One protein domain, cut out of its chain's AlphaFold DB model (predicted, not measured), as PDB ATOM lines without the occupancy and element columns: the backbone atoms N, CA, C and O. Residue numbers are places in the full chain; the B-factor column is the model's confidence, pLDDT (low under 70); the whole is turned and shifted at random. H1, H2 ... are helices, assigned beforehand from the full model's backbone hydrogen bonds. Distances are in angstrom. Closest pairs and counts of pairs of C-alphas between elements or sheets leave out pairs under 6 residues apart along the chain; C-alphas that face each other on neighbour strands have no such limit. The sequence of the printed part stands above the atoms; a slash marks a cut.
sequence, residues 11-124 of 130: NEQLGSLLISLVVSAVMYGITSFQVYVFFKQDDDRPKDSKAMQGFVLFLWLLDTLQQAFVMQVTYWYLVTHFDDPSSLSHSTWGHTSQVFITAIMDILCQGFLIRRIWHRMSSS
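AT A GLANCE: This is residues 11 to 124 of the 130 residues of an uncharacterized protein of Armillaria gallica (UniProt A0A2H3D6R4). Three long helices run side by side in a loose rod, alternately opposite ways, with H2 between H1 and H4, which stay apart from each other. The tiny helix H3 sits at one end of the rod, in the turn from H2 to H4. The printed part has 114 residues with four named helices, H1 H2 H3 H4 along the chain, and no named strand; its class is all helix. It is loose, with a radius of gyration of the C-alphas of 18.4 A, and spans 58 by 25 by 19 A.

HOW THE PARTS SIT: Begin with H1, residues 11 to 44, and go on to H2, residues 47 to 80: they touch and form a helical hairpin, opposite ways at a shallow tilt of 18 degrees. Their closest C-alphas, those of Leu 21 and Met 71, are 6.9 A apart. Next comes H3, residues 85 to 88, close to H2 but not clearly touching; the closest C-alphas, of Tyr 77 and Ser 87, are 7.7 A apart. H4, residues 93 to 122, touches H2 at residues 59 to 73 of H2 alone, opposite ways at a shallow tilt of 21 degrees; the closest C-alphas are those of Phe 69 and Gln 98, 6.4 A apart. H4 is apart from H1 and H3. In H4 every O i to N i+4 pair is within hydrogen-bond range, in H1 and H2 28 of 30 each; H3 is too short for such a pair.

IN THESE COORDINATES: Find C-alpha 11 at (31.005, 51.260, -30.162); from there H1 runs 51.8 A to C-alpha 44. H2 runs 49.3 A from C-alpha 47, H3 6.2 A from C-alpha 85, and H4 43.8 A to C-alpha 122 at (42.410, 9.665, -61.031).

THE WHOLE: The printed part has no cut, and its three links are tight. Look for pLDDT under 70 at residues 42 to 50, 77 to 98, 120, 123 and 124.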
ATOM      1  N   ASN A  11      32.363  51.475 -29.673       72.69
ATOM      2  CA  ASN A  11      31.005  51.260 -30.162       72.69
ATOM      3  C   ASN A  11      31.006  50.667 -31.579       72.69
ATOM      4  O   ASN A  11      30.175  49.819 -31.891       72.69
ATOM      5  N   GLU A  12      31.965  51.065 -32.418       77.81
ATOM      6  CA  GLU A  12      32.108  50.538 -33.773       77.81
ATOM      7  C   GLU A  12      32.644  49.102 -33.781       77.81
ATOM      8  O   GLU A  12      32.129  48.295 -34.554       77.81
ATOM      9  N   GLN A  13      33.601  48.717 -32.917       76.62
ATOM     10  CA  GLN A  13      34.008  47.299 -32.882       76.62
ATOM     11  C   GLN A  13      32.963  46.403 -32.249       76.62
ATOM     12  O   GLN A  13      32.735  45.320 -32.776       76.62
ATOM     13  N   LEU A  14      32.321  46.820 -31.155       77.19
ATOM     14  CA  LEU A  14      31.254  46.025 -30.543       77.19
ATOM     15  C   LEU A  14      30.084  45.858 -31.523       77.19
ATOM     16  O   LEU A  14      29.558  44.754 -31.668       77.19
ATOM     17  N   GLY A  15      29.742  46.918 -32.265       81.12
ATOM     18  CA  GLY A  15      28.760  46.861 -33.348       81.12
ATOM     19  C   GLY A  15      29.183  45.929 -34.487       81.12
ATOM     20  O   GLY A  15      28.404  45.073 -34.901       81.12
ATOM     21  N   SER A  16      30.428  46.037 -34.958       84.81
ATOM     22  CA  SER A  16      30.982  45.170 -36.009       84.81
ATOM     23  C   SER A  16      31.026  43.696 -35.592       84.81
ATOM     24  O   SER A  16      30.647  42.815 -36.362       84.81
ATOM     25  N   LEU A  17      31.412  43.416 -34.346       82.19
ATOM     26  CA  LEU A  17      31.486  42.071 -33.779       82.19
ATOM     27  C   LEU A  17      30.088  41.446 -33.669       82.19
ATOM     28  O   LEU A  17      29.900  40.294 -34.064       82.19
ATOM     29  N   LEU A  18      29.085  42.217 -33.238       82.94
ATOM     30  CA  LEU A  18      27.689  41.771 -33.223       82.94
ATOM     31  C   LEU A  18      27.176  41.456 -34.638       82.94
ATOM     32  O   LEU A  18      26.565  40.408 -34.852       82.94
ATOM     33  N   ILE A  19      27.448  42.329 -35.612       89.19
ATOM     34  CA  ILE A  19      27.067  42.106 -37.016       89.19
ATOM     35  C   ILE A  19      27.751  40.846 -37.558       89.19
ATOM     36  O   ILE A  19      27.098  40.021 -38.196       89.19
ATOM     37  N   SER A  20      29.039  40.655 -37.264       86.94
ATOM     38  CA  SER A  20      29.794  39.461 -37.653       86.94
ATOM     39  C   SER A  20      29.183  38.182 -37.074       86.94
ATOM     40  O   SER A  20      28.991  37.219 -37.818       86.94
ATOM     41  N   LEU A  21      28.785  38.181 -35.795       87.56
ATOM     42  CA  LEU A  21      28.097  37.044 -35.174       87.56
ATOM     43  C   LEU A  21      26.786  36.709 -35.905       87.56
ATOM     44  O   LEU A  21      26.531  35.537 -36.189       87.56
ATOM     45  N   VAL A  22      25.970  37.721 -36.225       91.56
ATOM     46  CA  VAL A  22      24.689  37.535 -36.932       91.56
ATOM     47  C   VAL A  22      24.915  36.963 -38.329       91.56
ATOM     48  O   VAL A  22      24.266  35.987 -38.704       91.56
ATOM     49  N   VAL A  23      25.860  37.522 -39.087       92.69
ATOM     50  CA  VAL A  23      26.199  37.023 -40.428       92.69
ATOM     51  C   VAL A  23      26.704  35.579 -40.359       92.69
ATOM     52  O   VAL A  23      26.235  34.736 -41.125       92.69
ATOM     53  N   SER A  24      27.582  35.260 -39.403       88.94
ATOM     54  CA  SER A  24      28.086  33.897 -39.196       88.94
ATOM     55  C   SER A  24      26.958  32.919 -38.851       88.94
ATOM     56  O   SER A  24      26.900  31.821 -39.398       88.94
ATOM     57  N   ALA A  25      25.998  33.329 -38.015       89.44
ATOM     58  CA  ALA A  25      24.840  32.505 -37.664       89.44
ATOM     59  C   ALA A  25      23.933  32.210 -38.874       89.44
ATOM     60  O   ALA A  25      23.441  31.090 -39.021       89.44
ATOM     61  N   VAL A  26      23.741  33.186 -39.770       93.12
ATOM     62  CA  VAL A  26      22.993  32.981 -41.021       93.12
ATOM     63  C   VAL A  26      23.722  31.991 -41.930       93.12
ATOM     64  O   VAL A  26      23.101  31.053 -42.434       93.12
ATOM     65  N   MET A  27      25.035  32.155 -42.111       88.69
ATOM     66  CA  MET A  27      25.842  31.230 -42.915       88.69
ATOM     67  C   MET A  27      25.821  29.810 -42.338       88.69
ATOM     68  O   MET A  27      25.618  28.856 -43.089       88.69
ATOM     69  N   TYR A  28      25.918  29.666 -41.015       87.94
ATOM     70  CA  TYR A  28      25.791  28.383 -40.322       87.94
ATOM     71  C   TYR A  28      24.439  27.695 -40.592       87.94
ATOM     72  O   TYR A  28      24.378  26.483 -40.825       87.94
ATOM     73  N   GLY A  29      23.344  28.463 -40.634       89.12
ATOM     74  CA  GLY A  29      22.025  27.950 -41.013       89.12
ATOM     75  C   GLY A  29      21.993  27.397 -42.443       89.12
ATOM     76  O   GLY A  29      21.455  26.314 -42.678       89.12
ATOM     77  N   ILE A  30      22.631  28.095 -43.388       91.88
ATOM     78  CA  ILE A  30      22.744  27.646 -44.785       91.88
ATOM     79  C   ILE A  30      23.561  26.352 -44.870       91.88
ATOM     80  O   ILE A  30      23.112  25.396 -45.503       91.88
ATOM     81  N   THR A  31      24.720  26.282 -44.210       88.31
ATOM     82  CA  THR A  31      25.560  25.072 -44.170       88.31
ATOM     83  C   THR A  31      24.793  23.890 -43.581       88.31
ATOM     84  O   THR A  31      24.791  22.799 -44.151       88.31
ATOM     85  N   SER A  32      24.057  24.106 -42.489       87.75
ATOM     86  CA  SER A  32      23.230  23.070 -41.860       87.75
ATOM     87  C   SER A  32      22.135  22.559 -42.799       87.75
ATOM     88  O   SER A  32      21.899  21.353 -42.888       87.75
ATOM     89  N   PHE A  33      21.504  23.454 -43.566       88.75
ATOM     90  CA  PHE A  33      20.533  23.061 -44.584       88.75
ATOM     91  C   PHE A  33      21.178  22.253 -45.720       88.75
ATOM     92  O   PHE A  33      20.623  21.240 -46.145       88.75
ATOM     93  N   GLN A  34      22.367  22.648 -46.186       83.12
ATOM     94  CA  GLN A  34      23.111  21.899 -47.205       83.12
ATOM     95  C   GLN A  34      23.450  20.481 -46.732       83.12
ATOM     96  O   GLN A  34      23.278  19.524 -47.488       83.12
ATOM     97  N   VAL A  35      23.875  20.335 -45.475       85.50
ATOM     98  CA  VAL A  35      24.154  19.034 -44.852       85.50
ATOM     99  C   VAL A  35      22.878  18.194 -44.763       85.50
ATOM    100  O   VAL A  35      22.887  17.028 -45.152       85.50
ATOM    101  N   TYR A  36      21.757  18.782 -44.340       84.25
ATOM    102  CA  TYR A  36      20.467  18.089 -44.288       84.25
ATOM    103  C   TYR A  36      20.017  17.576 -45.665       84.25
ATOM    104  O   TYR A  36      19.625  16.414 -45.803       84.25
ATOM    105  N   VAL A  37      20.107  18.415 -46.702       84.69
ATOM    106  CA  VAL A  37      19.770  18.019 -48.078       84.69
ATOM    107  C   VAL A  37      20.700  16.911 -48.571       84.69
ATOM    108  O   VAL A  37      20.220  15.966 -49.192       84.69
ATOM    109  N   PHE A  38      21.998  16.982 -48.252       80.19
ATOM    110  CA  PHE A  38      22.966  15.937 -48.586       80.19
ATOM    111  C   PHE A  38      22.577  14.588 -47.968       80.19
ATOM    112  O   PHE A  38      22.504  13.599 -48.690       80.19
ATOM    113  N   PHE A  39      22.229  14.561 -46.676       77.06
ATOM    114  CA  PHE A  39      21.762  13.342 -46.004       77.06
ATOM    115  C   PHE A  39      20.480  12.775 -46.607       77.06
ATOM    116  O   PHE A  39      20.332  11.559 -46.696       77.06
ATOM    117  N   LYS A  40      19.566  13.641 -47.048       77.88
ATOM    118  CA  LYS A  40      18.289  13.226 -47.637       77.88
ATOM    119  C   LYS A  40      18.427  12.694 -49.067       77.88
ATOM    120  O   LYS A  40      17.679  11.806 -49.453       77.88
ATOM    121  N   GLN A  41      19.355  13.228 -49.860       70.06
ATOM    122  CA  GLN A  41      19.611  12.772 -51.236       70.06
ATOM    123  C   GLN A  41      20.426  11.473 -51.319       70.06
ATOM    124  O   GLN A  41      20.517  10.873 -52.388       70.06
ATOM    125  N   ASP A  42      21.058  11.065 -50.222       60.09
ATOM    126  CA  ASP A  42      21.955   9.909 -50.171       60.09
ATOM    127  C   ASP A  42      21.242   8.580 -49.856       60.09
ATOM    128  O   ASP A  42      21.877   7.530 -49.949       60.09
ATOM    129  N   ASP A  43      19.944   8.601 -49.523       58.59
ATOM    130  CA  ASP A  43      19.141   7.394 -49.239       58.59
ATOM    131  C   ASP A  43      19.080   6.435 -50.456       58.59
ATOM    132  O   ASP A  43      18.922   5.227 -50.307       58.59
ATOM    133  N   ASP A  44      19.338   6.957 -51.662       60.28
ATOM    134  CA  ASP A  44      19.383   6.209 -52.927       60.28
ATOM    135  C   ASP A  44      20.801   5.759 -53.371       60.28
ATOM    136  O   ASP A  44      20.952   5.180 -54.453       60.28
ATOM    137  N   ARG A  45      21.881   6.021 -52.607       60.34
ATOM    138  CA  ARG A  45      23.272   5.771 -53.068       60.34
ATOM    139  C   ARG A  45      23.945   4.511 -52.490       60.34
ATOM    140  O   ARG A  45      23.756   4.159 -51.327       60.34
ATOM    141  N   PRO A  46      24.817   3.837 -53.277       53.44
ATOM    142  CA  PRO A  46      25.529   2.635 -52.845       53.44
ATOM    143  C   PRO A  46      26.587   2.896 -51.752       53.44
ATOM    144  O   PRO A  46      27.094   4.002 -51.562       53.44
ATOM    145  N   LYS A  47      26.933   1.809 -51.051       55.94
ATOM    146  CA  LYS A  47      27.692   1.687 -49.786       55.94
ATOM    147  C   LYS A  47      29.014   2.479 -49.677       55.94
ATOM    148  O   LYS A  47      29.414   2.782 -48.553       55.94
ATOM    149  N   ASP A  48      29.644   2.860 -50.790       58.19
ATOM    150  CA  ASP A  48      30.859   3.698 -50.822       58.19
ATOM    151  C   ASP A  48      30.626   5.149 -50.345       58.19
ATOM    152  O   ASP A  48      31.571   5.824 -49.935       58.19
ATOM    153  N   SER A  49      29.374   5.631 -50.306       64.44
ATOM    154  CA  SER A  49      29.037   6.993 -49.838       64.44
ATOM    155  C   SER A  49      29.145   7.169 -48.308       64.44
ATOM    156  O   SER A  49      29.271   8.286 -47.810       64.44
ATOM    157  N   LYS A  50      29.178   6.086 -47.513       69.19
ATOM    158  CA  LYS A  50      29.101   6.188 -46.037       69.19
ATOM    159  C   LYS A  50      30.331   6.824 -45.378       69.19
ATOM    160  O   LYS A  50      30.198   7.540 -44.387       69.19
ATOM    161  N   ALA A  51      31.527   6.610 -45.932       71.25
ATOM    162  CA  ALA A  51      32.741   7.274 -45.444       71.25
ATOM    163  C   ALA A  51      32.697   8.792 -45.704       71.25
ATOM    164  O   ALA A  51      33.141   9.584 -44.874       71.25
ATOM    165  N   MET A  52      32.107   9.195 -46.833       72.88
ATOM    166  CA  MET A  52      31.867  10.594 -47.184       72.88
ATOM    167  C   MET A  52      30.855  11.236 -46.225       72.88
ATOM    168  O   MET A  52      31.078  12.344 -45.750       72.88
ATOM    169  N   GLN A  53      29.780  10.520 -45.891       76.25
ATOM    170  CA  GLN A  53      28.752  10.969 -44.947       76.25
ATOM    171  C   GLN A  53      29.302  11.199 -43.539       76.25
ATOM    172  O   GLN A  53      29.062  12.254 -42.953       76.25
ATOM    173  N   GLY A  54      30.072  10.243 -43.007       79.31
ATOM    174  CA  GLY A  54      30.711  10.395 -41.697       79.31
ATOM    175  C   GLY A  54      31.635  11.613 -41.649       79.31
ATOM    176  O   GLY A  54      31.650  12.345 -40.665       79.31
ATOM    177  N   PHE A  55      32.342  11.884 -42.748       77.31
ATOM    178  CA  PHE A  55      33.193  13.062 -42.860       77.31
ATOM    179  C   PHE A  55      32.397  14.376 -42.928       77.31
ATOM    180  O   PHE A  55      32.769  15.345 -42.272       77.31
ATOM    181  N   VAL A  56      31.283  14.417 -43.668       82.12
ATOM    182  CA  VAL A  56      30.399  15.598 -43.722       82.12
ATOM    183  C   VAL A  56      29.785  15.893 -42.349       82.12
ATOM    184  O   VAL A  56      29.764  17.051 -41.940       82.12
ATOM    185  N   LEU A  57      29.355  14.868 -41.601       84.25
ATOM    186  CA  LEU A  57      28.904  15.034 -40.210       84.25
ATOM    187  C   LEU A  57      30.013  15.554 -39.306       84.25
ATOM    188  O   LEU A  57      29.774  16.448 -38.502       84.25
ATOM    189  N   PHE A  58      31.219  15.007 -39.441       82.81
ATOM    190  CA  PHE A  58      32.367  15.455 -38.665       82.81
ATOM    191  C   PHE A  58      32.680  16.934 -38.928       82.81
ATOM    192  O   PHE A  58      32.829  17.695 -37.976       82.81
ATOM    193  N   LEU A  59      32.702  17.358 -40.196       81.81
ATOM    194  CA  LEU A  59      32.871  18.768 -40.554       81.81
ATOM    195  C   LEU A  59      31.751  19.645 -39.989       81.81
ATOM    196  O   LEU A  59      32.034  20.714 -39.464       81.81
ATOM    197  N   TRP A  60      30.498  19.195 -40.063       85.81
ATOM    198  CA  TRP A  60      29.362  19.947 -39.532       85.81
ATOM    199  C   TRP A  60      29.427  20.116 -38.006       85.81
ATOM    200  O   TRP A  60      29.158  21.200 -37.488       85.81
ATOM    201  N   LEU A  61      29.837  19.079 -37.269       85.31
ATOM    202  CA  LEU A  61      30.073  19.177 -35.823       85.31
ATOM    203  C   LEU A  61      31.199  20.166 -35.502       85.31
ATOM    204  O   LEU A  61      31.094  20.929 -34.542       85.31
ATOM    205  N   LEU A  62      32.258  20.172 -36.313       79.94
ATOM    206  CA  LEU A  62      33.393  21.076 -36.148       79.94
ATOM    207  C   LEU A  62      33.007  22.538 -36.430       79.94
ATOM    208  O   LEU A  62      33.354  23.421 -35.649       79.94
ATOM    209  N   ASP A  63      32.216  22.777 -37.477       82.00
ATOM    210  CA  ASP A  63      31.642  24.087 -37.816       82.00
ATOM    211  C   ASP A  63      30.716  24.598 -36.697       82.00
ATOM    212  O   ASP A  63      30.788  25.751 -36.272       82.00
ATOM    213  N   THR A  64      29.916  23.697 -36.116       86.00
ATOM    214  CA  THR A  64      29.060  24.003 -34.958       86.00
ATOM    215  C   THR A  64      29.885  24.404 -33.733       86.00
ATOM    216  O   THR A  64      29.539  25.356 -33.030       86.00
ATOM    217  N   LEU A  65      30.995  23.706 -33.476       83.88
ATOM    218  CA  LEU A  65      31.900  24.019 -32.373       83.88
ATOM    219  C   LEU A  65      32.578  25.385 -32.571       83.88
ATOM    220  O   LEU A  65      32.657  26.174 -31.629       83.88
ATOM    221  N   GLN A  66      33.011  25.697 -33.796       81.38
ATOM    222  CA  GLN A  66      33.544  27.015 -34.136       81.38
ATOM    223  C   GLN A  66      32.504  28.118 -33.902       81.38
ATOM    224  O   GLN A  66      32.806  29.115 -33.240       81.38
ATOM    225  N   GLN A  67      31.270  27.930 -34.376       84.69
ATOM    226  CA  GLN A  67      30.182  28.890 -34.177       84.69
ATOM    227  C   GLN A  67      29.857  29.092 -32.686       84.69
ATOM    228  O   GLN A  67      29.596  30.219 -32.256       84.69
ATOM    229  N   ALA A  68      29.924  28.031 -31.873       84.81
ATOM    230  CA  ALA A  68      29.744  28.113 -30.424       84.81
ATOM    231  C   ALA A  68      30.844  28.948 -29.746       84.81
ATOM    232  O   ALA A  68      30.537  29.771 -28.882       84.81
ATOM    233  N   PHE A  69      32.106  28.812 -30.166       78.88
ATOM    234  CA  PHE A  69      33.188  29.655 -29.648       78.88
ATOM    235  C   PHE A  69      33.026  31.119 -30.037       78.88
ATOM    236  O   PHE A  69      33.179  31.984 -29.176       78.88
ATOM    237  N   VAL A  70      32.650  31.408 -31.287       80.69
ATOM    238  CA  VAL A  70      32.355  32.783 -31.725       80.69
ATOM    239  C   VAL A  70      31.254  33.389 -30.850       80.69
ATOM    240  O   VAL A  70      31.390  34.518 -30.379       80.69
ATOM    241  N   MET A  71      30.192  32.628 -30.567       83.12
ATOM    242  CA  MET A  71      29.105  33.057 -29.687       83.12
ATOM    243  C   MET A  71      29.582  33.294 -28.249       83.12
ATOM    244  O   MET A  71      29.241  34.318 -27.662       83.12
ATOM    245  N   GLN A  72      30.396  32.396 -27.690       80.56
ATOM    246  CA  GLN A  72      30.932  32.524 -26.333       80.56
ATOM    247  C   GLN A  72      31.858  33.738 -26.189       80.56
ATOM    248  O   GLN A  72      31.739  34.486 -25.219       80.56
ATOM    249  N   VAL A  73      32.753  33.958 -27.156       73.44
ATOM    250  CA  VAL A  73      33.649  35.122 -27.197       73.44
ATOM    251  C   VAL A  73      32.827  36.405 -27.292       73.44
ATOM    252  O   VAL A  73      33.019  37.323 -26.498       73.44
ATOM    253  N   THR A  74      31.847  36.438 -28.198       75.75
ATOM    254  CA  THR A  74      30.935  37.579 -28.363       75.75
ATOM    255  C   THR A  74      30.160  37.873 -27.079       75.75
ATOM    256  O   THR A  74      30.102  39.021 -26.648       75.75
ATOM    257  N   TYR A  75      29.617  36.846 -26.420       74.25
ATOM    258  CA  TYR A  75      28.881  36.983 -25.162       74.25
ATOM    259  C   TYR A  75      29.764  37.525 -24.031       74.25
ATOM    260  O   TYR A  75      29.347  38.404 -23.280       74.25
ATOM    261  N   TRP A  76      31.006  37.048 -23.928       71.69
ATOM    262  CA  TRP A  76      31.941  37.496 -22.898       71.69
ATOM    263  C   TRP A  76      32.326  38.977 -23.059       71.69
ATOM    264  O   TRP A  76      32.379  39.697 -22.060       71.69
ATOM    265  N   TYR A  77      32.523  39.438 -24.304       67.62
ATOM    266  CA  TYR A  77      32.817  40.842 -24.621       67.62
ATOM    267  C   TYR A  77      31.596  41.768 -24.494       67.62
ATOM    268  O   TYR A  77      31.753  42.893 -24.028       67.62
ATOM    269  N   LEU A  78      30.392  41.330 -24.891       67.44
ATOM    270  CA  LEU A  78      29.197  42.189 -24.867       67.44
ATOM    271  C   LEU A  78      28.447  42.198 -23.533       67.44
ATOM    272  O   LEU A  78      27.806  43.197 -23.230       67.44
ATOM    273  N   VAL A  79      28.451  41.099 -22.776       68.56
ATOM    274  CA  VAL A  79      27.583  40.953 -21.593       68.56
ATOM    275  C   VAL A  79      28.390  41.017 -20.306       68.56
ATOM    276  O   VAL A  79      28.045  41.774 -19.404       68.56
ATOM    277  N   THR A  80      29.472  40.244 -20.208       65.62
ATOM    278  CA  THR A  80      30.196  40.084 -18.938       65.62
ATOM    279  C   THR A  80      31.132  41.255 -18.629       65.62
ATOM    280  O   THR A  80      31.246  41.641 -17.472       65.62
ATOM    281  N   HIS A  81      31.782  41.835 -19.643       62.16
ATOM    282  CA  HIS A  81      32.765  42.921 -19.478       62.16
ATOM    283  C   HIS A  81      32.355  44.217 -20.187       62.16
ATOM    284  O   HIS A  81      33.210  45.001 -20.596       62.16
ATOM    285  N   PHE A  82      31.049  44.466 -20.318       57.69
ATOM    286  CA  PHE A  82      30.531  45.673 -20.974       57.69
ATOM    287  C   PHE A  82      31.044  46.977 -20.326       57.69
ATOM    288  O   PHE A  82      31.187  47.987 -21.014       57.69
ATOM    289  N   ASP A  83      31.364  46.943 -19.026       52.78
ATOM    290  CA  ASP A  83      31.744  48.113 -18.221       52.78
ATOM    291  C   ASP A  83      33.258  48.231 -17.927       52.78
ATOM    292  O   ASP A  83      33.682  49.198 -17.300       52.78
ATOM    293  N   ASP A  84      34.107  47.300 -18.396       56.16
ATOM    294  CA  ASP A  84      35.562  47.353 -18.150       56.16
ATOM    295  C   ASP A  84      36.367  47.630 -19.444       56.16
ATOM    296  O   ASP A  84      36.567  46.724 -20.265       56.16
ATOM    297  N   PRO A  85      36.874  48.870 -19.647       53.62
ATOM    298  CA  PRO A  85      37.622  49.288 -20.839       53.62
ATOM    299  C   PRO A  85      38.922  48.514 -21.075       53.62
ATOM    300  O   PRO A  85      39.422  48.493 -22.201       53.62
ATOM    301  N   SER A  86      39.487  47.903 -20.029       54.19
ATOM    302  CA  SER A  86      40.756  47.176 -20.108       54.19
ATOM    303  C   SER A  86      40.614  45.817 -20.810       54.19
ATOM    304  O   SER A  86      41.562  45.336 -21.440       54.19
ATOM    305  N   SER A  87      39.400  45.263 -20.829       51.50
ATOM    306  CA  SER A  87      39.075  43.956 -21.413       51.50
ATOM    307  C   SER A  87      39.216  43.906 -22.937       51.50
ATOM    308  O   SER A  87      39.479  42.844 -23.485       51.50
ATOM    309  N   LEU A  88      39.094  45.045 -23.632       51.12
ATOM    310  CA  LEU A  88      39.308  45.146 -25.088       51.12
ATOM    311  C   LEU A  88      40.797  45.162 -25.477       51.12
ATOM    312  O   LEU A  88      41.135  44.815 -26.605       51.12
ATOM    313  N   SER A  89      41.680  45.567 -24.558       49.03
ATOM    314  CA  SER A  89      43.136  45.581 -24.777       49.03
ATOM    315  C   SER A  89      43.796  44.237 -24.468       49.03
ATOM    316  O   SER A  89      44.812  43.882 -25.066       49.03
ATOM    317  N   HIS A  90      43.191  43.452 -23.576       47.56
ATOM    318  CA  HIS A  90      43.595  42.081 -23.326       47.56
ATOM    319  C   HIS A  90      42.871  41.161 -24.303       47.56
ATOM    320  O   HIS A  90      41.755  40.719 -24.048       47.56
ATOM    321  N   SER A  91      43.544  40.837 -25.414       49.38
ATOM    322  CA  SER A  91      43.181  39.689 -26.248       49.38
ATOM    323  C   SER A  91      43.161  38.453 -25.351       49.38
ATOM    324  O   SER A  91      44.200  37.899 -24.981       49.38
ATOM    325  N   THR A  92      41.970  38.096 -24.882       57.03
ATOM    326  CA  THR A  92      41.784  36.978 -23.969       57.03
ATOM    327  C   THR A  92      42.245  35.694 -24.643       57.03
ATOM    328  O   THR A  92      42.085  35.496 -25.848       57.03
ATOM    329  N   TRP A  93      42.780  34.770 -23.843       55.28
ATOM    330  CA  TRP A  93      43.205  33.434 -24.277       55.28
ATOM    331  C   TRP A  93      42.128  32.678 -25.090       55.28
ATOM    332  O   TRP A  93      42.455  31.820 -25.913       55.28
ATOM    333  N   GLY A  94      40.850  33.048 -24.928       55.22
ATOM    334  CA  GLY A  94      39.718  32.536 -25.704       55.22
ATOM    335  C   GLY A  94      39.753  32.894 -27.195       55.22
ATOM    336  O   GLY A  94      39.462  32.032 -28.020       55.22
ATOM    337  N   HIS A  95      40.175  34.107 -27.568       61.66
ATOM    338  CA  HIS A  95      40.277  34.500 -28.980       61.66
ATOM    339  C   HIS A  95      41.407  33.745 -29.690       61.66
ATOM    340  O   HIS A  95      41.217  33.186 -30.767       61.66
ATOM    341  N   THR A  96      42.566  33.632 -29.039       63.88
ATOM    342  CA  THR A  96      43.693  32.834 -29.540       63.88
ATOM    343  C   THR A  96      43.308  31.362 -29.700       63.88
ATOM    344  O   THR A  96      43.606  30.754 -30.725       63.88
ATOM    345  N   SER A  97      42.586  30.797 -28.727       63.56
ATOM    346  CA  SER A  97      42.103  29.411 -28.788       63.56
ATOM    347  C   SER A  97      41.126  29.182 -29.944       63.56
ATOM    348  O   SER A  97      41.229  28.171 -30.636       63.56
ATOM    349  N   GLN A  98      40.233  30.138 -30.210       67.00
ATOM    350  CA  GLN A  98      39.339  30.092 -31.367       67.00
ATOM    351  C   GLN A  98      40.133  30.043 -32.681       67.00
ATOM    352  O   GLN A  98      39.862  29.189 -33.521       67.00
ATOM    353  N   VAL A  99      41.148  30.901 -32.841       72.69
ATOM    354  CA  VAL A  99      41.982  30.943 -34.057       72.69
ATOM    355  C   VAL A  99      42.718  29.620 -34.281       72.69
ATOM    356  O   VAL A  99      42.766  29.133 -35.410       72.69
ATOM    357  N   PHE A 100      43.244  28.996 -33.222       76.94
ATOM    358  CA  PHE A 100      43.883  27.680 -33.329       76.94
ATOM    359  C   PHE A 100      42.913  26.597 -33.810       76.94
ATOM    360  O   PHE A 100      43.269  25.783 -34.663       76.94
ATOM    361  N   ILE A 101      41.685  26.597 -33.296       71.12
ATOM    362  CA  ILE A 101      40.659  25.619 -33.673       71.12
ATOM    363  C   ILE A 101      40.229  25.822 -35.127       71.12
ATOM    364  O   ILE A 101      40.158  24.852 -35.882       71.12
ATOM    365  N   THR A 102      40.038  27.071 -35.552       76.88
ATOM    366  CA  THR A 102      39.737  27.400 -36.950       76.88
ATOM    367  C   THR A 102      40.882  27.013 -37.891       76.88
ATOM    368  O   THR A 102      40.635  26.437 -38.944       76.88
ATOM    369  N   ALA A 103      42.144  27.220 -37.502       81.69
ATOM    370  CA  ALA A 103      43.291  26.812 -38.317       81.69
ATOM    371  C   ALA A 103      43.374  25.285 -38.497       81.69
ATOM    372  O   ALA A 103      43.649  24.790 -39.591       81.69
ATOM    373  N   ILE A 104      43.100  24.520 -37.435       80.12
ATOM    374  CA  ILE A 104      43.025  23.055 -37.510       80.12
ATOM    375  C   ILE A 104      41.861  22.629 -38.418       80.12
ATOM    376  O   ILE A 104      42.034  21.727 -39.242       80.12
ATOM    377  N   MET A 105      40.703  23.291 -38.316       75.00
ATOM    378  CA  MET A 105      39.559  23.053 -39.202       75.00
ATOM    379  C   MET A 105      39.926  23.287 -40.671       75.00
ATOM    380  O   MET A 105      39.632  22.433 -41.509       75.00
ATOM    381  N   ASP A 106      40.601  24.393 -40.984       78.94
ATOM    382  CA  ASP A 106      41.008  24.724 -42.350       78.94
ATOM    383  C   ASP A 106      41.944  23.667 -42.938       78.94
ATOM    384  O   ASP A 106      41.747  23.234 -44.074       78.94
ATOM    385  N   ILE A 107      42.915  23.182 -42.158       84.62
ATOM    386  CA  ILE A 107      43.832  22.118 -42.593       84.62
ATOM    387  C   ILE A 107      43.060  20.826 -42.895       84.62
ATOM    388  O   ILE A 107      43.279  20.196 -43.934       84.62
ATOM    389  N   LEU A 108      42.134  20.432 -42.014       78.69
ATOM    390  CA  LEU A 108      41.313  19.231 -42.197       78.69
ATOM    391  C   LEU A 108      40.391  19.354 -43.419       78.69
ATOM    392  O   LEU A 108      40.264  18.408 -44.204       78.69
ATOM    393  N   CYS A 109      39.786  20.525 -43.609       74.69
ATOM    394  CA  CYS A 109      38.921  20.824 -44.743       74.69
ATOM    395  C   CYS A 109      39.700  20.792 -46.067       74.69
ATOM    396  O   CYS A 109      39.325  20.071 -46.997       74.69
ATOM    397  N   GLN A 110      40.830  21.500 -46.148       80.75
ATOM    398  CA  GLN A 110      41.669  21.556 -47.347       80.75
ATOM    399  C   GLN A 110      42.248  20.185 -47.704       80.75
ATOM    400  O   GLN A 110      42.176  19.774 -48.864       80.75
ATOM    401  N   GLY A 111      42.750  19.433 -46.719       83.00
ATOM    402  CA  GLY A 111      43.258  18.077 -46.937       83.00
ATOM    403  C   GLY A 111      42.198  17.146 -47.532       83.00
ATOM    404  O   GLY A 111      42.476  16.364 -48.447       83.00
ATOM    405  N   PHE A 112      40.950  17.273 -47.086       73.62
ATOM    406  CA  PHE A 112      39.845  16.518 -47.660       73.62
ATOM    407  C   PHE A 112      39.472  16.962 -49.073       73.62
ATOM    408  O   PHE A 112      39.258  16.109 -49.937       73.62
ATOM    409  N   LEU A 113      39.397  18.270 -49.330       75.25
ATOM    410  CA  LEU A 113      39.116  18.780 -50.670       75.25
ATOM    411  C   LEU A 113      40.173  18.295 -51.665       75.25
ATOM    412  O   LEU A 113      39.813  17.807 -52.736       75.25
ATOM    413  N   ILE A 114      41.450  18.314 -51.276       84.69
ATOM    414  CA  ILE A 114      42.557  17.760 -52.065       84.69
ATOM    415  C   ILE A 114      42.337  16.267 -52.327       84.69
ATOM    416  O   ILE A 114      42.381  15.838 -53.480       84.69
ATOM    417  N   ARG A 115      42.022  15.472 -51.296       79.56
ATOM    418  CA  ARG A 115      41.740  14.035 -51.455       79.56
ATOM    419  C   ARG A 115      40.563  13.777 -52.402       79.56
ATOM    420  O   ARG A 115      40.629  12.879 -53.242       79.56
ATOM    421  N   ARG A 116      39.488  14.561 -52.291       74.25
ATOM    422  CA  ARG A 116      38.297  14.461 -53.149       74.25
ATOM    423  C   ARG A 116      38.619  14.815 -54.601       74.25
ATOM    424  O   ARG A 116      38.148  14.126 -55.505       74.25
ATOM    425  N   ILE A 117      39.398  15.873 -54.826       83.06
ATOM    426  CA  ILE A 117      39.838  16.298 -56.163       83.06
ATOM    427  C   ILE A 117      40.749  15.237 -56.775       83.06
ATOM    428  O   ILE A 117      40.523  14.847 -57.917       83.06
ATOM    429  N   TRP A 118      41.711  14.714 -56.011       81.25
ATOM    430  CA  TRP A 118      42.616  13.659 -56.464       81.25
ATOM    431  C   TRP A 118      41.857  12.413 -56.918       81.25
ATOM    432  O   TRP A 118      42.081  11.931 -58.021       81.25
ATOM    433  N   HIS A 119      40.895  11.941 -56.119       75.31
ATOM    434  CA  HIS A 119      40.072  10.790 -56.488       75.31
ATOM    435  C   HIS A 119      39.287  11.032 -57.789       75.31
ATOM    436  O   HIS A 119      39.217  10.155 -58.649       75.31
ATOM    437  N   ARG A 120      38.710  12.231 -57.957       69.94
ATOM    438  CA  ARG A 120      37.994  12.615 -59.187       69.94
ATOM    439  C   ARG A 120      38.926  12.728 -60.396       69.94
ATOM    440  O   ARG A 120      38.531  12.370 -61.503       69.94
ATOM    441  N   MET A 121      40.153  13.194 -60.182       76.75
ATOM    442  CA  MET A 121      41.173  13.306 -61.221       76.75
ATOM    443  C   MET A 121      41.683  11.931 -61.654       76.75
ATOM    444  O   MET A 121      41.738  11.658 -62.850       76.75
ATOM    445  N   SER A 122      41.966  11.028 -60.712       74.38
ATOM    446  CA  SER A 122      42.410   9.665 -61.031       74.38
ATOM    447  C   SER A 122      41.347   8.845 -61.766       74.38
ATOM    448  O   SER A 122      41.684   7.903 -62.476       74.38
ATOM    449  N   SER A 123      40.067   9.212 -61.641       69.62
ATOM    450  CA  SER A 123      38.965   8.585 -62.379       69.62
ATOM    451  C   SER A 123      38.749   9.121 -63.803       69.62
ATOM    452  O   SER A 123      37.847   8.633 -64.477       69.62
ATOM    453  N   SER A 124      39.564  10.066 -64.300       58.09
ATOM    454  CA  SER A 124      39.514  10.514 -65.705       58.09
ATOM    455  C   SER A 124      40.707  10.014 -66.545       58.09
ATOM    456  O   SER A 124      41.612  10.787 -66.862       58.09
TER     457      SER A 124